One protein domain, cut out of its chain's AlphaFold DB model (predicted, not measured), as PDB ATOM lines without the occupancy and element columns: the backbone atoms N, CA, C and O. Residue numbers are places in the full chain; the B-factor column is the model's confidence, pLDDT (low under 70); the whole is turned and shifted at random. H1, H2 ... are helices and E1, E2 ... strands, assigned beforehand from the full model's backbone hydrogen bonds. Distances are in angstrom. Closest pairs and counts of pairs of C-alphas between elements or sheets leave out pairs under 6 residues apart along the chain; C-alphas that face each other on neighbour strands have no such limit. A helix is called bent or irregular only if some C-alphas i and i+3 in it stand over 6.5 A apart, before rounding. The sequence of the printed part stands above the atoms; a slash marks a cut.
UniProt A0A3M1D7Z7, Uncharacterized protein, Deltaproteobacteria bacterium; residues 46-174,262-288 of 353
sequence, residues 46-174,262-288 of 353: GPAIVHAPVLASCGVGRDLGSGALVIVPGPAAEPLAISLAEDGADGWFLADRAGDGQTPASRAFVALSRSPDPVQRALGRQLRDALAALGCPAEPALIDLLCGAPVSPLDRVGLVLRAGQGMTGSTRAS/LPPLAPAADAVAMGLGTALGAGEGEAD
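Overview. This is residues 46 to 174 and 262 to 288 of the 353 residues of an uncharacterized protein of Deltaproteobacteria bacterium (UniProt A0A3M1D7Z7). A small twisted wall of four short strands has helix H6 lying along one face, and H5 packs on H6 at a steep angle. H4 packs on the edge strand E4 and on H5; beyond it H2 and H3 reach away to one end of the long axis, while the little helix H1 sits beside E2 at the other end. The 156 residues printed run E1 H1 E2 E3 E4 H2 H3 H4 H5 H6, and the mixed sheet has the order E2, E1, E3, E4. The class is mixed, helices and strands; the whole is compact, with a radius of gyration of the C-alphas of 15.5 A, and spans 52 by 36 by 26 A.

Arrangement. Begin with the sheet, at E1, residues 48 to 51, an inner strand. Its antiparallel neighbour is the edge strand E2, residues 69 to 72, with N 48 and O 72 at 2.8 A. Its parallel neighbour is E3, residues 80 to 83, where N 49 and O 81 are 2.9 A apart. E3 forms a hairpin with the other edge strand, E4, residues 92 to 95; look for N 80 and O 95 at 2.8 A. From edge to edge the strands' lines turn by 59 degrees. H1, residues 53 to 57, only grazes the sheet; its closest C-alpha to E2 is that of Ala 56, 5.9 A from that of Val 70. H6, residues 267 to 281, and H4, residues 140 to 148, on one face of the sheet, give two layers, helices on one side of a sheet. H6 has a height over the sheet of 7.3 A, runs along the strands and lies over E1, at 18 degrees on the local plane; E3 is only just not under it, with 2 of its C-alphas. The closest C-alphas of H4 and E4 are those of Ala 141 and Ala 95, at 4.9 A. H5, residues 153 to 168, touches H6 at a steep tilt of 48 degrees, the same way, with C-alphas 163 and 273 closest at 4.5 A. H4 and H5 are a helical hairpin at a shallow tilt of 16 degrees, closest at Leu 146 and Arg 156, whose C-alphas are 5.0 A apart. H2, residues 104 to 113, touches H4 at a steep tilt of 40 degrees, opposite ways, with C-alphas 106 and 140 closest at 5.3 A. H3, residues 118 to 133, touches H2 with residues 120 to 125 alone, closest at C-alphas 124 and 113, 4.7 A; the tilt of 69 degrees is only just steep. H3 and H6 are apart. In H1 to H5 each O i to N i+4 pair is within hydrogen-bond range; in H6, 9 of 11 are.

Along the chain. Find C-alpha 48 at (94.592, -55.242, -69.477), where E1 begins. H2 is 14.2 A from first to last C-alpha and H4 11.2 A. H3 runs 22.2 A from C-alpha 118 at (92.273, -90.282, -58.725), and H5 runs 22.4 A. H6, 22.1 A long, ends at C-alpha 281, (87.773, -63.641, -73.805); it is irregular, C-alphas 274 and 277 being 7.2 A apart.

Size, cuts and confidence. The two C-alphas farthest apart are those of Cys 58 and Val 119, at 52.5 A. Residues 175 to 261 are not printed, and C-alphas 174 and 262 are 8.5 A apart across the cut, in the link from H5 to H6. Of the links printed whole, H1 to E2, with 11 residues, is long. The mean pLDDT of the printed part is 91.0; residues 62 to 66 and 172 to 173 are under 70.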
ATOM      1  N   GLY A  46      98.307 -54.435 -74.018       93.25
ATOM      2  CA  GLY A  46      97.423 -55.369 -73.321       93.25
ATOM      3  C   GLY A  46      97.991 -56.801 -73.282       93.25
ATOM      4  O   GLY A  46      99.091 -57.033 -73.781       93.25
ATOM      5  N   PRO A  47      97.267 -57.765 -72.688       95.25
ATOM      6  CA  PRO A  47      95.893 -57.627 -72.200       95.25
ATOM      7  C   PRO A  47      95.779 -56.887 -70.857       95.25
ATOM      8  O   PRO A  47      96.527 -57.162 -69.917       95.25
ATOM      9  N   ALA A  48      94.840 -55.955 -70.728       96.38
ATOM     10  CA  ALA A  48      94.592 -55.242 -69.477       96.38
ATOM     11  C   ALA A  48      93.115 -54.883 -69.293       96.38
ATOM     12  O   ALA A  48      92.418 -54.593 -70.265       96.38
ATOM     13  N   ILE A  49      92.670 -54.854 -68.039       95.94
ATOM     14  CA  ILE A  49      91.369 -54.330 -67.621       95.94
ATOM     15  C   ILE A  49      91.560 -53.381 -66.438       95.94
ATOM     16  O   ILE A  49      92.242 -53.696 -65.459       95.94
ATOM     17  N   VAL A  50      90.970 -52.196 -66.545       95.88
ATOM     18  CA  VAL A  50      91.103 -51.150 -65.535       95.88
ATOM     19  C   VAL A  50      89.914 -50.206 -65.581       95.88
ATOM     20  O   VAL A  50      89.385 -49.909 -66.649       95.88
ATOM     21  N   HIS A  51      89.501 -49.705 -64.425       94.62
ATOM     22  CA  HIS A  51      88.613 -48.554 -64.365       94.62
ATOM     23  C   HIS A  51      89.463 -47.279 -64.452       94.62
ATOM     24  O   HIS A  51      90.295 -47.020 -63.587       94.62
ATOM     25  N   ALA A  52      89.309 -46.520 -65.536       94.25
ATOM     26  CA  ALA A  52      90.089 -45.315 -65.798       94.25
ATOM     27  C   ALA A  52      89.251 -44.311 -66.612       94.25
ATOM     28  O   ALA A  52      89.302 -44.318 -67.848       94.25
ATOM     29  N   PRO A  53      88.495 -43.420 -65.941       92.38
ATOM     30  CA  PRO A  53      87.571 -42.496 -66.600       92.38
ATOM     31  C   PRO A  53      88.240 -41.616 -67.659       92.38
ATOM     32  O   PRO A  53      87.701 -41.440 -68.751       92.38
ATOM     33  N   VAL A  54      89.443 -41.105 -67.369       93.88
ATOM     34  CA  VAL A  54      90.194 -40.258 -68.306       93.88
ATOM     35  C   VAL A  54      90.555 -41.038 -69.571       93.88
ATOM     36  O   VAL A  54      90.273 -40.578 -70.675       93.88
ATOM     37  N   LEU A  55      91.099 -42.249 -69.429       94.25
ATOM     38  CA  LEU A  55      91.456 -43.101 -70.566       94.25
ATOM     39  C   LEU A  55      90.235 -43.459 -71.420       94.25
ATOM     40  O   LEU A  55      90.286 -43.322 -72.645       94.25
ATOM     41  N   ALA A  56      89.129 -43.847 -70.780       92.06
ATOM     42  CA  ALA A  56      87.875 -44.142 -71.466       92.06
ATOM     43  C   ALA A  56      87.339 -42.914 -72.226       92.06
ATOM     44  O   ALA A  56      86.922 -43.027 -73.384       92.06
ATOM     45  N   SER A  57      87.410 -41.719 -71.621       91.19
ATOM     46  CA  SER A  57      87.004 -40.458 -72.261       91.19
ATOM     47  C   SER A  57      87.872 -40.103 -73.475       91.19
ATOM     48  O   SER A  57      87.363 -39.589 -74.472       91.19
ATOM     49  N   CYS A  58      89.154 -40.475 -73.437       93.25
ATOM     50  CA  CYS A  58      90.101 -40.333 -74.539       93.25
ATOM     51  C   CYS A  58      90.012 -41.473 -75.573       93.25
ATOM     52  O   CYS A  58      90.834 -41.545 -76.485       93.25
ATOM     53  N   GLY A  59      89.017 -42.359 -75.457       89.25
ATOM     54  CA  GLY A  59      88.723 -43.403 -76.437       89.25
ATOM     55  C   GLY A  59      89.552 -44.679 -76.318       89.25
ATOM     56  O   GLY A  59      89.516 -45.496 -77.235       89.25
ATOM     57  N   VAL A  60      90.286 -44.878 -75.223       91.25
ATOM     58  CA  VAL A  60      91.051 -46.112 -74.999       91.25
ATOM     59  C   VAL A  60      90.119 -47.232 -74.542       91.25
ATOM     60  O   VAL A  60      89.344 -47.045 -73.608       91.25
ATOM     61  N   GLY A  61      90.218 -48.403 -75.181       82.38
ATOM     62  CA  GLY A  61      89.515 -49.628 -74.767       82.38
ATOM     63  C   GLY A  61      87.988 -49.528 -74.782       82.38
ATOM     64  O   GLY A  61      87.326 -50.168 -73.969       82.38
ATOM     65  N   ARG A  62      87.438 -48.675 -75.658       68.38
ATOM     66  CA  ARG A  62      86.002 -48.404 -75.741       68.38
ATOM     67  C   ARG A  62      85.238 -49.605 -76.298       68.38
ATOM     68  O   ARG A  62      85.331 -49.892 -77.488       68.38
ATOM     69  N   ASP A  63      84.409 -50.196 -75.446       63.50
ATOM     70  CA  ASP A  63      83.217 -50.947 -75.834       63.50
ATOM     71  C   ASP A  63      81.977 -50.086 -75.513       63.50
ATOM     72  O   ASP A  63      81.989 -49.266 -74.586       63.50
ATOM     73  N   LEU A  64      80.914 -50.170 -76.313       53.56
ATOM     74  CA  LEU A  64      79.739 -49.314 -76.117       53.56
ATOM     75  C   LEU A  64      79.032 -49.686 -74.800       53.56
ATOM     76  O   LEU A  64      78.598 -50.815 -74.615       53.56
ATOM     77  N   GLY A  65      78.872 -48.714 -73.893       57.75
ATOM     78  CA  GLY A  65      78.123 -48.888 -72.640       57.75
ATOM     79  C   GLY A  65      78.950 -49.290 -71.411       57.75
ATOM     80  O   GLY A  65      78.385 -49.377 -70.325       57.75
ATOM     81  N   SER A  66      80.273 -49.457 -71.532       64.62
ATOM     82  CA  SER A  66      81.159 -49.852 -70.421       64.62
ATOM     83  C   SER A  66      81.573 -48.703 -69.478       64.62
ATOM     84  O   SER A  66      82.306 -48.913 -68.511       64.62
ATOM     85  N   GLY A  67      81.094 -47.476 -69.719       84.50
ATOM     86  CA  GLY A  67      81.370 -46.314 -68.870       84.50
ATOM     87  C   GLY A  67      82.862 -45.971 -68.809       84.50
ATOM     88  O   GLY A  67      83.467 -45.653 -69.829       84.50
ATOM     89  N   ALA A  68      83.436 -46.003 -67.605       91.50
ATOM     90  CA  ALA A  68      84.853 -45.735 -67.343       91.50
ATOM     91  C   ALA A  68      85.736 -46.999 -67.363       91.50
ATOM     92  O   ALA A  68      86.937 -46.917 -67.097       91.50
ATOM     93  N   LEU A  69      85.163 -48.165 -67.669       94.00
ATOM     94  CA  LEU A  69      85.917 -49.401 -67.814       94.00
ATOM     95  C   LEU A  69      86.676 -49.413 -69.144       94.00
ATOM     96  O   LEU A  69      86.085 -49.268 -70.216       94.00
ATOM     97  N   VAL A  70      87.979 -49.650 -69.055       94.31
ATOM     98  CA  VAL A  70      88.907 -49.773 -70.175       94.31
ATOM     99  C   VAL A  70      89.375 -51.218 -70.258       94.31
ATOM    100  O   VAL A  70      89.996 -51.730 -69.324       94.31
ATOM    101  N   ILE A  71      89.108 -51.861 -71.393       94.50
ATOM    102  CA  ILE A  71      89.652 -53.177 -71.732       94.50
ATOM    103  C   ILE A  71      90.561 -52.997 -72.942       94.50
ATOM    104  O   ILE A  71      90.121 -52.565 -74.004       94.50
ATOM    105  N   VAL A  72      91.840 -53.324 -72.785       94.81
ATOM    106  CA  VAL A  72      92.785 -53.379 -73.903       94.81
ATOM    107  C   VAL A  72      93.105 -54.844 -74.158       94.81
ATOM    108  O   VAL A  72      93.669 -55.483 -73.267       94.81
ATOM    109  N   PRO A  73      92.738 -55.398 -75.327       93.38
ATOM    110  CA  PRO A  73      92.987 -56.798 -75.627       93.38
ATOM    111  C   PRO A  73      94.485 -57.061 -75.792       93.38
ATOM    112  O   PRO A  73      95.322 -56.160 -75.779       93.38
ATOM    113  N   GLY A  74      94.846 -58.324 -75.922       92.19
ATOM    114  CA  GLY A  74      96.217 -58.706 -76.215       92.19
ATOM    115  C   GLY A  74      96.351 -60.208 -76.383       92.19
ATOM    116  O   GLY A  74      95.338 -60.922 -76.287       92.19
ATOM    117  N   PRO A  75      97.588 -60.693 -76.587       92.38
ATOM    118  CA  PRO A  75      97.843 -62.096 -76.870       92.38
ATOM    119  C   PRO A  75      97.187 -63.005 -75.829       92.38
ATOM    120  O   PRO A  75      97.312 -62.780 -74.625       92.38
ATOM    121  N   ALA A  76      96.485 -64.044 -76.288       89.06
ATOM    122  CA  ALA A  76      95.750 -64.957 -75.408       89.06
ATOM    123  C   ALA A  76      96.662 -65.705 -74.416       89.06
ATOM    124  O   ALA A  76      96.225 -66.062 -73.328       89.06
ATOM    125  N   ALA A  77      97.932 -65.906 -74.785       90.25
ATOM    126  CA  ALA A  77      98.934 -66.553 -73.943       90.25
ATOM    127  C   ALA A  77      99.483 -65.643 -72.828       90.25
ATOM    128  O   ALA A  77     100.123 -66.135 -71.903       90.25
ATOM    129  N   GLU A  78      99.275 -64.326 -72.910       93.31
ATOM    130  CA  GLU A  78      99.758 -63.400 -71.889       93.31
ATOM    131  C   GLU A  78      98.750 -63.249 -70.742       93.31
ATOM    132  O   GLU A  78      97.546 -63.152 -70.993       93.31
ATOM    133  N   PRO A  79      99.211 -63.144 -69.482       95.19
ATOM    134  CA  PRO A  79      98.320 -62.946 -68.345       95.19
ATOM    135  C   PRO A  79      97.621 -61.586 -68.422       95.19
ATOM    136  O   PRO A  79      98.199 -60.605 -68.904       95.19
ATOM    137  N   LEU A  80      96.392 -61.517 -67.915       96.69
ATOM    138  CA  LEU A  80      95.597 -60.294 -67.843       96.69
ATOM    139  C   LEU A  80      96.131 -59.386 -66.732       96.69
ATOM    140  O   LEU A  80      96.179 -59.795 -65.574       96.69
ATOM    141  N   ALA A  81      96.489 -58.147 -67.066       97.12
ATOM    142  CA  ALA A  81      96.781 -57.124 -66.066       97.12
ATOM    143  C   ALA A  81      95.473 -56.512 -65.548       97.12
ATOM    144  O   ALA A  81      94.660 -56.038 -66.339       97.12
ATOM    145  N   ILE A  82      95.270 -56.518 -64.233       97.25
ATOM    146  CA  ILE A  82      94.038 -56.045 -63.592       97.25
ATOM    147  C   ILE A  82      94.396 -54.976 -62.572       97.25
ATOM    148  O   ILE A  82      95.272 -55.213 -61.745       97.25
ATOM    149  N   SER A  83      93.688 -53.847 -62.577       96.56
ATOM    150  CA  SER A  83      93.664 -52.914 -61.446       96.56
ATOM    151  C   SER A  83      92.249 -52.741 -60.918       96.56
ATOM    152  O   SER A  83      91.305 -52.590 -61.686       96.56
ATOM    153  N   LEU A  84      92.127 -52.754 -59.592       94.56
ATOM    154  CA  LEU A  84      90.868 -52.564 -58.862       94.56
ATOM    155  C   LEU A  84      90.713 -51.132 -58.325       94.56
ATOM    156  O   LEU A  84      89.716 -50.822 -57.674       94.56
ATOM    157  N   ALA A  85      91.712 -50.275 -58.555       93.62
ATOM    158  CA  ALA A  85      91.711 -48.891 -58.103       93.62
ATOM    159  C   ALA A  85      90.857 -48.007 -59.025       93.62
ATOM    160  O   ALA A  85      90.745 -48.275 -60.219       93.62
ATOM    161  N   GLU A  86      90.316 -46.918 -58.477       89.50
ATOM    162  CA  GLU A  86      89.379 -46.021 -59.173       89.50
ATOM    163  C   GLU A  86      89.916 -45.416 -60.474       89.50
ATOM    164  O   GLU A  86      89.164 -45.265 -61.432       89.50
ATOM    165  N   ASP A  87      91.215 -45.136 -60.533       88.81
ATOM    166  CA  ASP A  87      91.855 -44.525 -61.700       88.81
ATOM    167  C   ASP A  87      92.983 -45.385 -62.267       88.81
ATOM    168  O   ASP A  87      93.853 -44.878 -62.969       88.81
ATOM    169  N   GLY A  88      93.063 -46.662 -61.887       89.94
ATOM    170  CA  GLY A  88      94.143 -47.529 -62.355       89.94
ATOM    171  C   GLY A  88      95.540 -47.147 -61.861       89.94
ATOM    172  O   GLY A  88      96.534 -47.618 -62.405       89.94
ATOM    173  N   ALA A  89      95.671 -46.268 -60.868       88.06
ATOM    174  CA  ALA A  89      96.980 -45.775 -60.430       88.06
ATOM    175  C   ALA A  89      97.771 -46.797 -59.591       88.06
ATOM    176  O   ALA A  89      99.001 -46.730 -59.570       88.06
ATOM    177  N   ASP A  90      97.067 -47.723 -58.932       91.06
ATOM    178  CA  ASP A  90      97.595 -48.718 -57.991       91.06
ATOM    179  C   ASP A  90      96.787 -50.026 -58.053       91.06
ATOM    180  O   ASP A  90      95.973 -50.227 -58.954       91.06
ATOM    181  N   GLY A  91      97.053 -50.961 -57.135       89.31
ATOM    182  CA  GLY A  91      96.275 -52.197 -57.004       89.31
ATOM    183  C   GLY A  91      96.401 -53.149 -58.195       89.31
ATOM    184  O   GLY A  91      95.494 -53.942 -58.429       89.31
ATOM    185  N   TRP A  92      97.493 -53.052 -58.962       95.31
ATOM    186  CA  TRP A  92      97.715 -53.921 -60.118       95.31
ATOM    187  C   TRP A  92      98.238 -55.294 -59.729       95.31
ATOM    188  O   TRP A  92      99.224 -55.379 -58.994       95.31
ATOM    189  N   PHE A  93      97.662 -56.325 -60.335       95.50
ATOM    190  CA  PHE A  93      98.104 -57.715 -60.271       95.50
ATOM    191  C   PHE A  93      97.824 -58.419 -61.608       95.50
ATOM    192  O   PHE A  93      97.296 -57.817 -62.547       95.50
ATOM    193  N   LEU A  94      98.234 -59.683 -61.709       96.06
ATOM    194  CA  LEU A  94      98.056 -60.506 -62.901       96.06
ATOM    195  C   LEU A  94      97.082 -61.645 -62.612       96.06
ATOM    196  O   LEU A  94      97.173 -62.271 -61.556       96.06
ATOM    197  N   ALA A  95      96.216 -61.940 -63.576       96.25
ATOM    198  CA  ALA A  95      95.369 -63.125 -63.576       96.25
ATOM    199  C   ALA A  95      95.650 -63.984 -64.809       96.25
ATOM    200  O   ALA A  95      95.982 -63.472 -65.884       96.25
ATOM    201  N   ASP A  96      95.524 -65.292 -64.643       95.19
ATOM    202  CA  ASP A  96      95.732 -66.248 -65.713       95.19
ATOM    203  C   ASP A  96      94.699 -66.100 -66.836       95.19
ATOM    204  O   ASP A  96      93.529 -65.801 -66.608       95.19
ATOM    205  N   ARG A  97      95.149 -66.348 -68.064       93.94
ATOM    206  CA  ARG A  97      94.301 -66.484 -69.258       93.94
ATOM    207  C   ARG A  97      94.551 -67.787 -70.008       93.94
ATOM    208  O   ARG A  97      93.692 -68.216 -70.770       93.94
ATOM    209  N   ALA A  98      95.717 -68.403 -69.810       92.31
ATOM    210  CA  ALA A  98      96.155 -69.565 -70.570       92.31
ATOM    211  C   ALA A  98      95.632 -70.887 -69.985       92.31
ATOM    212  O   ALA A  98      95.663 -71.918 -70.653       92.31
ATOM    213  N   GLY A  99      95.122 -70.866 -68.752       92.00
ATOM    214  CA  GLY A  99      94.622 -72.045 -68.054       92.00
ATOM    215  C   GLY A  99      95.702 -72.803 -67.280       92.00
ATOM    216  O   GLY A  99      95.483 -73.964 -66.926       92.00
ATOM    217  N   ASP A 100      96.860 -72.184 -67.038       93.31
ATOM    218  CA  ASP A 100      98.001 -72.779 -66.328       93.31
ATOM    219  C   ASP A 100      98.209 -72.195 -64.923       93.31
ATOM    220  O   ASP A 100      98.937 -72.767 -64.108       93.31
ATOM    221  N   GLY A 101      97.512 -71.102 -64.611       93.00
ATOM    222  CA  GLY A 101      97.572 -70.408 -63.331       93.00
ATOM    223  C   GLY A 101      98.727 -69.403 -63.204       93.00
ATOM    224  O   GLY A 101      99.904 -69.705 -63.435       93.00
ATOM    225  N   GLN A 102      98.397 -68.189 -62.762       95.06
ATOM    226  CA  GLN A 102      99.356 -67.107 -62.561       95.06
ATOM    227  C   GLN A 102      99.969 -67.089 -61.150       95.06
ATOM    228  O   GLN A 102     101.169 -66.848 -60.999       95.06
ATOM    229  N   THR A 103      99.173 -67.352 -60.115       94.88
ATOM    230  CA  THR A 103      99.596 -67.394 -58.707       94.88
ATOM    231  C   THR A 103      99.954 -68.816 -58.258       94.88
ATOM    232  O   THR A 103      99.523 -69.794 -58.872       94.88
ATOM    233  N   PRO A 104     100.707 -68.987 -57.153       96.12
ATOM    234  CA  PRO A 104     100.927 -70.311 -56.568       96.12
ATOM    235  C   PRO A 104      99.621 -71.069 -56.274       96.12
ATOM    236  O   PRO A 104      99.551 -72.273 -56.513       96.12
ATOM    237  N   ALA A 105      98.573 -70.369 -55.826       96.50
ATOM    238  CA  ALA A 105      97.269 -70.962 -55.536       96.50
ATOM    239  C   ALA A 105      96.550 -71.453 -56.805       96.50
ATOM    240  O   ALA A 105      96.049 -72.578 -56.825       96.50
ATOM    241  N   SER A 106      96.528 -70.664 -57.883       97.00
ATOM    242  CA  SER A 106      95.887 -71.092 -59.134       97.00
ATOM    243  C   SER A 106      96.666 -72.204 -59.838       97.00
ATOM    244  O   SER A 106      96.057 -73.147 -60.338       97.00
ATOM    245  N   ARG A 107      98.005 -72.193 -59.780       97.50
ATOM    246  CA  ARG A 107      98.837 -73.310 -60.265       97.50
ATOM    247  C   ARG A 107      98.576 -74.594 -59.484       97.50
ATOM    248  O   ARG A 107      98.431 -75.655 -60.086       97.50
ATOM    249  N   ALA A 108      98.470 -74.501 -58.157       97.19
ATOM    250  CA  ALA A 108      98.077 -75.619 -57.303       97.19
ATOM    251  C   ALA A 108      96.677 -76.142 -57.671       97.19
ATOM    252  O   ALA A 108      96.491 -77.351 -57.791       97.19
ATOM    253  N   PHE A 109      95.718 -75.253 -57.941       97.50
ATOM    254  CA  PHE A 109      94.377 -75.622 -58.400       97.50
ATOM    255  C   PHE A 109      94.376 -76.342 -59.759       97.50
ATOM    256  O   PHE A 109      93.718 -77.379 -59.912       97.50
ATOM    257  N   VAL A 110      95.138 -75.841 -60.734       97.00
ATOM    258  CA  VAL A 110      95.298 -76.475 -62.053       97.00
ATOM    259  C   VAL A 110      95.962 -77.844 -61.911       97.00
ATOM    260  O   VAL A 110      95.458 -78.833 -62.448       97.00
ATOM    261  N   ALA A 111      97.048 -77.933 -61.140       96.69
ATOM    262  CA  ALA A 111      97.759 -79.182 -60.885       96.69
ATOM    263  C   ALA A 111      96.876 -80.219 -60.173       96.69
ATOM    264  O   ALA A 111      96.875 -81.386 -60.560       96.69
ATOM    265  N   LEU A 112      96.075 -79.802 -59.186       96.31
ATOM    266  CA  LEU A 112      95.116 -80.664 -58.489       96.31
ATOM    267  C   LEU A 112      94.052 -81.198 -59.461       96.31
ATOM    268  O   LEU A 112      93.767 -82.396 -59.499       96.31
ATOM    269  N   SER A 113      93.514 -80.317 -60.307       94.62
ATOM    270  CA  SER A 113      92.487 -80.652 -61.300       94.62
ATOM    271  C   SER A 113      92.993 -81.589 -62.404       94.62
ATOM    272  O   SER A 113      92.214 -82.382 -62.938       94.62
ATOM    273  N   ARG A 114      94.287 -81.513 -62.737       95.00
ATOM    274  CA  ARG A 114      94.961 -82.328 -63.762       95.00
ATOM    275  C   ARG A 114      95.775 -83.495 -63.178       95.00
ATOM    276  O   ARG A 114      96.481 -84.163 -63.930       95.00
ATOM    277  N   SER A 115      95.695 -83.755 -61.870       96.25
ATOM    278  CA  SER A 115      96.531 -84.769 -61.209       96.25
ATOM    279  C   SER A 115      96.313 -86.175 -61.800       96.25
ATOM    280  O   SER A 115      95.183 -86.538 -62.118       96.25
ATOM    281  N   PRO A 116      97.345 -87.024 -61.956       95.56
ATOM    282  CA  PRO A 116      97.132 -88.424 -62.326       95.56
ATOM    283  C   PRO A 116      96.440 -89.220 -61.203       95.56
ATOM    284  O   PRO A 116      95.678 -90.151 -61.481       95.56
ATOM    285  N   ASP A 117      96.644 -88.822 -59.943       96.12
ATOM    286  CA  ASP A 117      96.060 -89.473 -58.772       96.12
ATOM    287  C   ASP A 117      94.525 -89.280 -58.757       96.12
ATOM    288  O   ASP A 117      94.030 -88.144 -58.787       96.12
ATOM    289  N   PRO A 118      93.729 -90.370 -58.749       96.31
ATOM    290  CA  PRO A 118      92.273 -90.282 -58.725       96.31
ATOM    291  C   PRO A 118      91.713 -89.586 -57.475       96.31
ATOM    292  O   PRO A 118      90.663 -88.948 -57.589       96.31
ATOM    293  N   VAL A 119      92.384 -89.676 -56.321       95.94
ATOM    294  CA  VAL A 119      91.937 -89.054 -55.065       95.94
ATOM    295  C   VAL A 119      92.138 -87.542 -55.131       95.94
ATOM    296  O   VAL A 119      91.187 -86.786 -54.935       95.94
ATOM    297  N   GLN A 120      93.328 -87.089 -55.535       96.31
ATOM    298  CA  GLN A 120      93.611 -85.666 -55.764       96.31
ATOM    299  C   GLN A 120      92.664 -85.058 -56.812       96.31
ATOM    300  O   GLN A 120      92.092 -83.988 -56.601       96.31
ATOM    301  N   ARG A 121      92.392 -85.776 -57.913       95.88
ATOM    302  CA  ARG A 121      91.387 -85.333 -58.897       95.88
ATOM    303  C   ARG A 121      89.979 -85.243 -58.328       95.88
ATOM    304  O   ARG A 121      89.206 -84.398 -58.780       95.88
ATOM    305  N   ALA A 122      89.606 -86.124 -57.401       96.94
ATOM    306  CA  ALA A 122      88.305 -86.060 -56.746       96.94
ATOM    307  C   ALA A 122      88.187 -84.801 -55.877       96.94
ATOM    308  O   ALA A 122      87.182 -84.103 -55.987       96.94
ATOM    309  N   LEU A 123      89.231 -84.454 -55.119       97.50
ATOM    310  CA  LEU A 123      89.299 -83.209 -54.342       97.50
ATOM    311  C   LEU A 123      89.234 -81.969 -55.245       97.50
ATOM    312  O   LEU A 123      88.503 -81.022 -54.951       97.50
ATOM    313  N   GLY A 124      89.921 -81.999 -56.392       96.75
ATOM    314  CA  GLY A 124      89.816 -80.954 -57.412       96.75
ATOM    315  C   GLY A 124      88.400 -80.825 -57.986       96.75
ATOM    316  O   GLY A 124      87.894 -79.717 -58.131       96.75
ATOM    317  N   ARG A 125      87.712 -81.941 -58.280       97.06
ATOM    318  CA  ARG A 125      86.293 -81.923 -58.698       97.06
ATOM    319  C   ARG A 125      85.387 -81.310 -57.632       97.06
ATOM    320  O   ARG A 125      84.619 -80.422 -57.968       97.06
ATOM    321  N   GLN A 126      85.534 -81.712 -56.371       96.44
ATOM    322  CA  GLN A 126      84.731 -81.176 -55.269       96.44
ATOM    323  C   GLN A 126      84.864 -79.654 -55.141       96.44
ATOM    324  O   GLN A 126      83.860 -78.968 -54.970       96.44
ATOM    325  N   LEU A 127      86.080 -79.114 -55.282       96.19
ATOM    326  CA  LEU A 127      86.298 -77.667 -55.261       96.19
ATOM    327  C   LEU A 127      85.625 -76.966 -56.452       96.19
ATOM    328  O   LEU A 127      85.000 -75.922 -56.275       96.19
ATOM    329  N   ARG A 128      85.695 -77.545 -57.656       95.44
ATOM    330  CA  ARG A 128      84.999 -77.000 -58.838       95.44
ATOM    331  C   ARG A 128      83.486 -76.992 -58.664       95.44
ATOM    332  O   ARG A 128      82.852 -75.983 -58.961       95.44
ATOM    333  N   ASP A 129      82.927 -78.078 -58.143       93.75
ATOM    334  CA  ASP A 129      81.495 -78.194 -57.872       93.75
ATOM    335  C   ASP A 129      81.055 -77.183 -56.802       93.75
ATOM    336  O   ASP A 129      79.989 -76.579 -56.915       93.75
ATOM    337  N   ALA A 130      81.894 -76.945 -55.787       91.38
ATOM    338  CA  ALA A 130      81.649 -75.929 -54.770       91.38
ATOM    339  C   ALA A 130      81.645 -74.511 -55.361       91.38
ATOM    340  O   ALA A 130      80.720 -73.750 -55.089       91.38
ATOM    341  N   LEU A 131      82.621 -74.160 -56.206       91.88
ATOM    342  CA  LEU A 131      82.649 -72.863 -56.897       91.88
ATOM    343  C   LEU A 131      81.420 -72.681 -57.796       91.88
ATOM    344  O   LEU A 131      80.758 -71.644 -57.727       91.88
ATOM    345  N   ALA A 132      81.055 -73.710 -58.565       90.25
ATOM    346  CA  ALA A 132      79.874 -73.680 -59.423       90.25
ATOM    347  C   ALA A 132      78.581 -73.486 -58.614       90.25
ATOM    348  O   ALA A 132      77.723 -72.695 -59.004       90.25
ATOM    349  N   ALA A 133      78.460 -74.137 -57.452       88.19
ATOM    350  CA  ALA A 133      77.328 -73.952 -56.542       88.19
ATOM    351  C   ALA A 133      77.235 -72.524 -55.969       88.19
ATOM    352  O   ALA A 133      76.154 -72.090 -55.572       88.19
ATOM    353  N   LEU A 134      78.347 -71.785 -55.950       86.50
ATOM    354  CA  LEU A 134      78.403 -70.371 -55.572       86.50
ATOM    355  C   LEU A 134      78.143 -69.409 -56.745       86.50
ATOM    356  O   LEU A 134      78.148 -68.196 -56.542       86.50
ATOM    357  N   GLY A 135      77.895 -69.927 -57.953       87.06
ATOM    358  CA  GLY A 135      77.727 -69.119 -59.165       87.06
ATOM    359  C   GLY A 135      79.050 -68.667 -59.792       87.06
ATOM    360  O   GLY A 135      79.059 -67.754 -60.617       87.06
ATOM    361  N   CYS A 136      80.168 -69.293 -59.415       89.62
ATOM    362  CA  CYS A 136      81.494 -68.985 -59.938       89.62
ATOM    363  C   CYS A 136      81.975 -70.104 -60.868       89.62
ATOM    364  O   CYS A 136      82.054 -71.257 -60.439       89.62
ATOM    365  N   PRO A 137      82.344 -69.806 -62.126       91.62
ATOM    366  CA  PRO A 137      82.997 -70.797 -62.962       91.62
ATOM    367  C   PRO A 137      84.365 -71.158 -62.367       91.62
ATOM    368  O   PRO A 137      85.015 -70.362 -61.692       91.62
ATOM    369  N   ALA A 138      84.809 -72.385 -62.602       90.81
ATOM    370  CA  ALA A 138      86.053 -72.908 -62.055       90.81
ATOM    371  C   ALA A 138      87.288 -72.479 -62.877       90.81
ATOM    372  O   ALA A 138      88.079 -73.321 -63.305       90.81
ATOM    373  N   GLU A 139      87.429 -71.175 -63.112       92.81
ATOM    374  CA  GLU A 139      88.503 -70.592 -63.919       92.81
ATOM    375  C   GLU A 139      89.734 -70.251 -63.063       92.81
ATOM    376  O   GLU A 139      89.578 -69.627 -62.007       92.81
ATOM    377  N   PRO A 140      90.970 -70.566 -63.506       95.19
ATOM    378  CA  PRO A 140      92.189 -70.197 -62.780       95.19
ATOM    379  C   PRO A 140      92.300 -68.693 -62.495       95.19
ATOM    380  O   PRO A 140      92.740 -68.315 -61.412       95.19
ATOM    381  N   ALA A 141      91.804 -67.846 -63.402       95.88
ATOM    382  CA  ALA A 141      91.738 -66.396 -63.225       95.88
ATOM    383  C   ALA A 141      90.939 -65.975 -61.978       95.88
ATOM    384  O   ALA A 141      91.300 -65.020 -61.289       95.88
ATOM    385  N   LEU A 142      89.852 -66.691 -61.667       96.00
ATOM    386  CA  LEU A 142      89.050 -66.421 -60.474       96.00
ATOM    387  C   LEU A 142      89.752 -66.901 -59.205       96.00
ATOM    388  O   LEU A 142      89.586 -66.277 -58.162       96.00
ATOM    389  N   ILE A 143      90.584 -67.943 -59.285       96.94
ATOM    390  CA  ILE A 143      91.458 -68.342 -58.172       96.94
ATOM    391  C   ILE A 143      92.565 -67.303 -57.950       96.94
ATOM    392  O   ILE A 143      92.851 -66.958 -56.806       96.94
ATOM    393  N   ASP A 144      93.144 -66.751 -59.021       96.94
ATOM    394  CA  ASP A 144      94.109 -65.647 -58.924       96.94
ATOM    395  C   ASP A 144      93.487 -64.408 -58.265       96.94
ATOM    396  O   ASP A 144      94.119 -63.769 -57.426       96.94
ATOM    397  N   LEU A 145      92.226 -64.099 -58.580       95.69
ATOM    398  CA  LEU A 145      91.470 -63.024 -57.936       95.69
ATOM    399  C   LEU A 145      91.187 -63.337 -56.455       95.69
ATOM    400  O   LEU A 145      91.412 -62.490 -55.590       95.69
ATOM    401  N   LEU A 146      90.740 -64.564 -56.158       95.50
ATOM    402  CA  LEU A 146      90.369 -65.006 -54.810       95.50
ATOM    403  C   LEU A 146      91.559 -65.019 -53.845       95.50
ATOM    404  O   LEU A 146      91.414 -64.638 -52.686       95.50
ATOM    405  N   CYS A 147      92.723 -65.457 -54.323       94.00
ATOM    406  CA  CYS A 147      93.896 -65.719 -53.490       94.00
ATOM    407  C   CYS A 147      95.039 -64.714 -53.700       94.00
ATOM    408  O   CYS A 147      95.985 -64.714 -52.918       94.00
ATOM    409  N   GLY A 148      94.995 -63.882 -54.745       91.12
ATOM    410  CA  GLY A 148      96.121 -63.032 -55.150       91.12
ATOM    411  C   GLY A 148      95.808 -61.547 -55.329       91.12
ATOM    412  O   GLY A 148      96.742 -60.757 -55.470       91.12
ATOM    413  N   ALA A 149      94.538 -61.130 -55.315       94.81
ATOM    414  CA  ALA A 149      94.210 -59.717 -55.494       94.81
ATOM    415  C   ALA A 149      94.657 -58.866 -54.281       94.81
ATOM    416  O   ALA A 149      94.435 -59.259 -53.132       94.81
ATOM    417  N   PRO A 150      95.238 -57.670 -54.488       93.69
ATOM    418  CA  PRO A 150      95.794 -56.832 -53.422       93.69
ATOM    419  C   PRO A 150      94.712 -56.014 -52.687       93.69
ATOM    420  O   PRO A 150      94.829 -54.802 -52.530       93.69
ATOM    421  N   VAL A 151      93.635 -56.679 -52.268       93.62
ATOM    422  CA  VAL A 151      92.502 -56.127 -51.506       93.62
ATOM    423  C   VAL A 151      92.166 -57.046 -50.329       93.62
ATOM    424  O   VAL A 151      92.767 -58.117 -50.190       93.62
ATOM    425  N   SER A 152      91.230 -56.634 -49.466       93.50
ATOM    426  CA  SER A 152      90.844 -57.434 -48.301       93.50
ATOM    427  C   SER A 152      90.247 -58.790 -48.718       93.50
ATOM    428  O   SER A 152      89.618 -58.873 -49.776       93.50
ATOM    429  N   PRO A 153      90.370 -59.860 -47.907       94.38
ATOM    430  CA  PRO A 153      89.824 -61.173 -48.267       94.38
ATOM    431  C   PRO A 153      88.315 -61.160 -48.555       94.38
ATOM    432  O   PRO A 153      87.850 -61.871 -49.443       94.38
ATOM    433  N   LEU A 154      87.546 -60.306 -47.869       92.88
ATOM    434  CA  LEU A 154      86.116 -60.129 -48.148       92.88
ATOM    435  C   LEU A 154      85.861 -59.445 -49.499       92.88
ATOM    436  O   LEU A 154      84.939 -59.852 -50.209       92.88
ATOM    437  N   ASP A 155      86.687 -58.470 -49.890       94.00
ATOM    438  CA  ASP A 155      86.602 -57.862 -51.222       94.00
ATOM    439  C   ASP A 155      86.934 -58.885 -52.309       94.00
ATOM    440  O   ASP A 155      86.237 -58.938 -53.319       94.00
ATOM    441  N   ARG A 156      87.929 -59.762 -52.093       94.88
ATOM    442  CA  ARG A 156      88.256 -60.854 -53.033       94.88
ATOM    443  C   ARG A 156      87.064 -61.783 -53.263       94.88
ATOM    444  O   ARG A 156      86.763 -62.129 -54.404       94.88
ATOM    445  N   VAL A 157      86.336 -62.137 -52.202       93.69
ATOM    446  CA  VAL A 157      85.089 -62.916 -52.304       93.69
ATOM    447  C   VAL A 157      84.029 -62.161 -53.093       93.69
ATOM    448  O   VAL A 157      83.419 -62.726 -54.001       93.69
ATOM    449  N   GLY A 158      83.804 -60.889 -52.754       93.31
ATOM    450  CA  GLY A 158      82.853 -60.036 -53.460       93.31
ATOM    451  C   GLY A 158      83.159 -59.967 -54.954       93.31
ATOM    452  O   GLY A 158      82.261 -60.178 -55.769       93.31
ATOM    453  N   LEU A 159      84.429 -59.752 -55.299       94.44
ATOM    454  CA  LEU A 159      84.944 -59.687 -56.663       94.44
ATOM    455  C   LEU A 159      84.706 -60.986 -57.430       94.44
ATOM    456  O   LEU A 159      84.181 -60.945 -58.538       94.44
ATOM    457  N   VAL A 160      85.044 -62.134 -56.842       94.44
ATOM    458  CA  VAL A 160      84.896 -63.442 -57.497       94.44
ATOM    459  C   VAL A 160      83.433 -63.797 -57.727       94.44
ATOM    460  O   VAL A 160      83.084 -64.215 -58.827       94.44
ATOM    461  N   LEU A 161      82.558 -63.572 -56.742       92.38
ATOM    462  CA  LEU A 161      81.116 -63.788 -56.914       92.38
ATOM    463  C   LEU A 161      80.528 -62.858 -57.979       92.38
ATOM    464  O   LEU A 161      79.660 -63.262 -58.752       92.38
ATOM    465  N   ARG A 162      80.993 -61.605 -58.020       92.50
ATOM    466  CA  ARG A 162      80.523 -60.615 -58.986       92.50
ATOM    467  C   ARG A 162      80.995 -60.929 -60.403       92.50
ATOM    468  O   ARG A 162      80.193 -60.876 -61.331       92.50
ATOM    469  N   ALA A 163      82.254 -61.321 -60.557       94.06
ATOM    470  CA  ALA A 163      82.792 -61.791 -61.824       94.06
ATOM    471  C   ALA A 163      82.103 -63.080 -62.283       94.06
ATOM    472  O   ALA A 163      81.686 -63.171 -63.434       94.06
ATOM    473  N   GLY A 164      81.885 -64.036 -61.374       92.81
ATOM    474  CA  GLY A 164      81.127 -65.255 -61.648       92.81
ATOM    475  C   GLY A 164      79.717 -64.964 -62.162       92.81
ATOM    476  O   GLY A 164      79.311 -65.515 -63.187       92.81
ATOM    477  N   GLN A 165      79.010 -64.021 -61.535       89.56
ATOM    478  CA  GLN A 165      77.722 -63.522 -62.020       89.56
ATOM    479  C   GLN A 165      77.829 -62.918 -63.428       89.56
ATOM    480  O   GLN A 165      77.025 -63.263 -64.291       89.56
ATOM    481  N   GLY A 166      78.804 -62.035 -63.671       89.94
ATOM    482  CA  GLY A 166      79.013 -61.422 -64.987       89.94
ATOM    483  C   GLY A 166      79.303 -62.448 -66.088       89.94
ATOM    484  O   GLY A 166      78.808 -62.317 -67.200       89.94
ATOM    485  N   MET A 167      80.048 -63.507 -65.759       92.00
ATOM    486  CA  MET A 167      80.446 -64.562 -66.696       92.00
ATOM    487  C   MET A 167      79.344 -65.593 -66.967       92.00
ATOM    488  O   MET A 167      79.255 -66.120 -68.071       92.00
ATOM    489  N   THR A 168      78.526 -65.918 -65.964       88.81
ATOM    490  CA  THR A 168      77.533 -67.008 -66.054       88.81
ATOM    491  C   THR A 168      76.101 -66.519 -66.251       88.81
ATOM    492  O   THR A 168      75.225 -67.318 -66.572       88.81
ATOM    493  N   GLY A 169      75.829 -65.233 -66.009       85.00
ATOM    494  CA  GLY A 169      74.472 -64.684 -65.954       85.00
ATOM    495  C   GLY A 169      73.645 -65.183 -64.760       85.00
ATOM    496  O   GLY A 169      72.445 -64.918 -64.694       85.00
ATOM    497  N   SER A 170      74.255 -65.915 -63.822       81.00
ATOM    498  CA  SER A 170      73.560 -66.489 -62.669       81.00
ATOM    499  C   SER A 170      73.191 -65.435 -61.617       81.00
ATOM    500  O   SER A 170      73.764 -64.347 -61.535       81.00
ATOM    501  N   THR A 171      72.198 -65.746 -60.783       75.12
ATOM    502  CA  THR A 171      71.843 -64.907 -59.633       75.12
ATOM    503  C   THR A 171      72.887 -65.029 -58.530       75.12
ATOM    504  O   THR A 171      73.325 -66.134 -58.215       75.12
ATOM    505  N   ARG A 172      73.225 -63.906 -57.884       67.94
ATOM    506  CA  ARG A 172      74.191 -63.861 -56.778       67.94
ATOM    507  C   ARG A 172      73.794 -64.831 -55.660       67.94
ATOM    508  O   ARG A 172      72.761 -64.643 -55.015       67.94
ATOM    509  N   ALA A 173      74.635 -65.830 -55.401       68.12
ATOM    510  CA  ALA A 173      74.465 -66.709 -54.253       68.12
ATOM    511  C   ALA A 173      74.686 -65.915 -52.955       68.12
ATOM    512  O   ALA A 173      75.670 -65.185 -52.806       68.12
ATOM    513  N   SER A 174      73.772 -66.056 -51.995       76.44
ATOM    514  CA  SER A 174      73.970 -65.497 -50.660       76.44
ATOM    515  C   SER A 174      74.809 -66.470 -49.830       76.44
ATOM    516  O   SER A 174      74.330 -67.505 -49.363       76.44
ATOM    517  N   LEU A 262      77.451 -59.302 -47.990       80.62
ATOM    518  CA  LEU A 262      78.841 -58.918 -48.231       80.62
ATOM    519  C   LEU A 262      78.915 -57.403 -48.473       80.62
ATOM    520  O   LEU A 262      78.044 -56.884 -49.182       80.62
ATOM    521  N   PRO A 263      79.936 -56.714 -47.940       79.50
ATOM    522  CA  PRO A 263      80.144 -55.303 -48.228       79.50
ATOM    523  C   PRO A 263      80.065 -55.030 -49.740       79.50
ATOM    524  O   PRO A 263      80.527 -55.858 -50.537       79.50
ATOM    525  N   PRO A 264      79.429 -53.923 -50.165       86.12
ATOM    526  CA  PRO A 264      79.414 -53.560 -51.571       86.12
ATOM    527  C   PRO A 264      80.842 -53.277 -52.038       86.12
ATOM    528  O   PRO A 264      81.624 -52.650 -51.326       86.12
ATOM    529  N   LEU A 265      81.166 -53.730 -53.248       91.50
ATOM    530  CA  LEU A 265      82.433 -53.397 -53.883       91.50
ATOM    531  C   LEU A 265      82.466 -51.908 -54.228       91.50
ATOM    532  O   LEU A 265      81.438 -51.312 -54.566       91.50
ATOM    533  N   ALA A 266      83.662 -51.321 -54.205       92.62
ATOM    534  CA  ALA A 266      83.871 -50.004 -54.792       92.62
ATOM    535  C   ALA A 266      83.455 -50.021 -56.281       92.62
ATOM    536  O   ALA A 266      83.691 -51.030 -56.952       92.62
ATOM    537  N   PRO A 267      82.888 -48.930 -56.833       91.75
ATOM    538  CA  PRO A 267      82.368 -48.912 -58.206       91.75
ATOM    539  C   PRO A 267      83.375 -49.377 -59.266       91.75
ATOM    540  O   PRO A 267      83.028 -50.135 -60.168       91.75
ATOM    541  N   ALA A 268      84.641 -48.983 -59.119       92.44
ATOM    542  CA  ALA A 268      85.725 -49.400 -60.001       92.44
ATOM    543  C   ALA A 268      85.987 -50.911 -59.956       92.44
ATOM    544  O   ALA A 268      86.101 -51.563 -60.992       92.44
ATOM    545  N   ALA A 269      86.024 -51.470 -58.748       94.56
ATOM    546  CA  ALA A 269      86.211 -52.891 -58.515       94.56
ATOM    547  C   ALA A 269      85.008 -53.710 -59.032       94.56
ATOM    548  O   ALA A 269      85.203 -54.760 -59.642       94.56
ATOM    549  N   ASP A 270      83.776 -53.205 -58.866       94.06
ATOM    550  CA  ASP A 270      82.558 -53.815 -59.424       94.06
ATOM    551  C   ASP A 270      82.577 -53.825 -60.958       94.06
ATOM    552  O   ASP A 270      82.334 -54.865 -61.569       94.06
ATOM    553  N   ALA A 271      82.924 -52.694 -61.583       93.25
ATOM    554  CA  ALA A 271      83.014 -52.575 -63.036       93.25
ATOM    555  C   ALA A 271      84.054 -53.543 -63.620       93.25
ATOM    556  O   ALA A 271      83.781 -54.229 -64.605       93.25
ATOM    557  N   VAL A 272      85.225 -53.642 -62.984       94.62
ATOM    558  CA  VAL A 272      86.285 -54.580 -63.380       94.62
ATOM    559  C   VAL A 272      85.833 -56.029 -63.212       94.62
ATOM    560  O   VAL A 272      86.033 -56.829 -64.122       94.62
ATOM    561  N   ALA A 273      85.177 -56.371 -62.100       94.50
ATOM    562  CA  ALA A 273      84.645 -57.716 -61.894       94.50
ATOM    563  C   ALA A 273      83.604 -58.087 -62.959       94.50
ATOM    564  O   ALA A 273      83.691 -59.158 -63.555       94.50
ATOM    565  N   MET A 274      82.663 -57.188 -63.258       92.62
ATOM    566  CA  MET A 274      81.635 -57.405 -64.281       92.62
ATOM    567  C   MET A 274      82.213 -57.516 -65.698       92.62
ATOM    568  O   MET A 274      81.704 -58.293 -66.503       92.62
ATOM    569  N   GLY A 275      83.282 -56.777 -66.000       92.69
ATOM    570  CA  GLY A 275      83.974 -56.832 -67.289       92.69
ATOM    571  C   GLY A 275      85.000 -57.958 -67.427       92.69
ATOM    572  O   GLY A 275      85.549 -58.142 -68.516       92.69
ATOM    573  N   LEU A 276      85.278 -58.714 -66.358       94.19
ATOM    574  CA  LEU A 276      86.362 -59.698 -66.338       94.19
ATOM    575  C   LEU A 276      86.173 -60.783 -67.403       94.19
ATOM    576  O   LEU A 276      87.123 -61.107 -68.108       94.19
ATOM    577  N   GLY A 277      84.952 -61.301 -67.568       92.38
ATOM    578  CA  GLY A 277      84.646 -62.307 -68.590       92.38
ATOM    579  C   GLY A 277      84.980 -61.830 -70.006       92.38
ATOM    580  O   GLY A 277      85.655 -62.536 -70.756       92.38
ATOM    581  N   THR A 278      84.584 -60.597 -70.337       91.75
ATOM    582  CA  THR A 278      84.907 -59.957 -71.619       91.75
ATOM    583  C   THR A 278      86.415 -59.809 -71.794       91.75
ATOM    584  O   THR A 278      86.944 -60.181 -72.836       91.75
ATOM    585  N   ALA A 279      87.136 -59.336 -70.773       92.69
ATOM    586  CA  ALA A 279      88.586 -59.156 -70.848       92.69
ATOM    587  C   ALA A 279      89.360 -60.481 -70.975       92.69
ATOM    588  O   ALA A 279      90.339 -60.552 -71.717       92.69
ATOM    589  N   LEU A 280      88.916 -61.542 -70.292       91.94
ATOM    590  CA  LEU A 280      89.498 -62.879 -70.433       91.94
ATOM    591  C   LEU A 280      89.314 -63.400 -71.869       91.94
ATOM    592  O   LEU A 280      90.280 -63.889 -72.464       91.94
ATOM    593  N   GLY A 281      88.119 -63.220 -72.443       87.62
ATOM    594  CA  GLY A 281      87.773 -63.641 -73.805       87.62
ATOM    595  C   GLY A 281      88.319 -62.754 -74.934       87.62
ATOM    596  O   GLY A 281      88.394 -63.208 -76.073       87.62
ATOM    597  N   ALA A 282      88.736 -61.520 -74.642       82.25
ATOM    598  CA  ALA A 282      89.251 -60.565 -75.624       82.25
ATOM    599  C   ALA A 282      90.687 -60.921 -76.060       82.25
ATOM    600  O   ALA A 282      91.684 -60.378 -75.572       82.25
ATOM    601  N   GLY A 283      90.813 -61.925 -76.927       76.31
ATOM    602  CA  GLY A 283      92.067 -62.319 -77.565       76.31
ATOM    603  C   GLY A 283      92.223 -61.641 -78.922       76.31
ATOM    604  O   GLY A 283      91.505 -61.972 -79.858       76.31
ATOM    605  N   GLU A 284      93.190 -60.737 -79.040       73.69
ATOM    606  CA  GLU A 284      93.600 -60.139 -80.316       73.69
ATOM    607  C   GLU A 284      95.135 -60.112 -80.399       73.69
ATOM    608  O   GLU A 284      95.825 -60.554 -79.476       73.69
ATOM    609  N   GLY A 285      95.682 -59.620 -81.515       74.50
ATOM    610  CA  GLY A 285      97.120 -59.366 -81.651       74.50
ATOM    611  C   GLY A 285      97.646 -58.335 -80.639       74.50
ATOM    612  O   GLY A 285      96.984 -57.981 -79.666       74.50
ATOM    613  N   GLU A 286      98.858 -57.823 -80.856       81.19
ATOM    614  CA  GLU A 286      99.438 -56.795 -79.978       81.19
ATOM    615  C   GLU A 286      98.646 -55.472 -80.052       81.19
ATOM    616  O   GLU A 286      98.941 -54.598 -80.873       81.19
ATOM    617  N   ALA A 287      97.638 -55.310 -79.189       88.81
ATOM    618  CA  ALA A 287      96.934 -54.045 -79.034       88.81
ATOM    619  C   ALA A 287      97.734 -53.087 -78.140       88.81
ATOM    620  O   ALA A 287      98.369 -53.485 -77.160       88.81
ATOM    621  N   ASP A 288      97.688 -51.803 -78.492       92.19
ATOM    622  CA  ASP A 288      98.433 -50.735 -77.831       92.19
ATOM    623  C   ASP A 288      97.491 -49.584 -77.465       92.19
ATOM    624  O   ASP A 288      96.877 -48.948 -78.330       92.19
TER     625      ASP A 288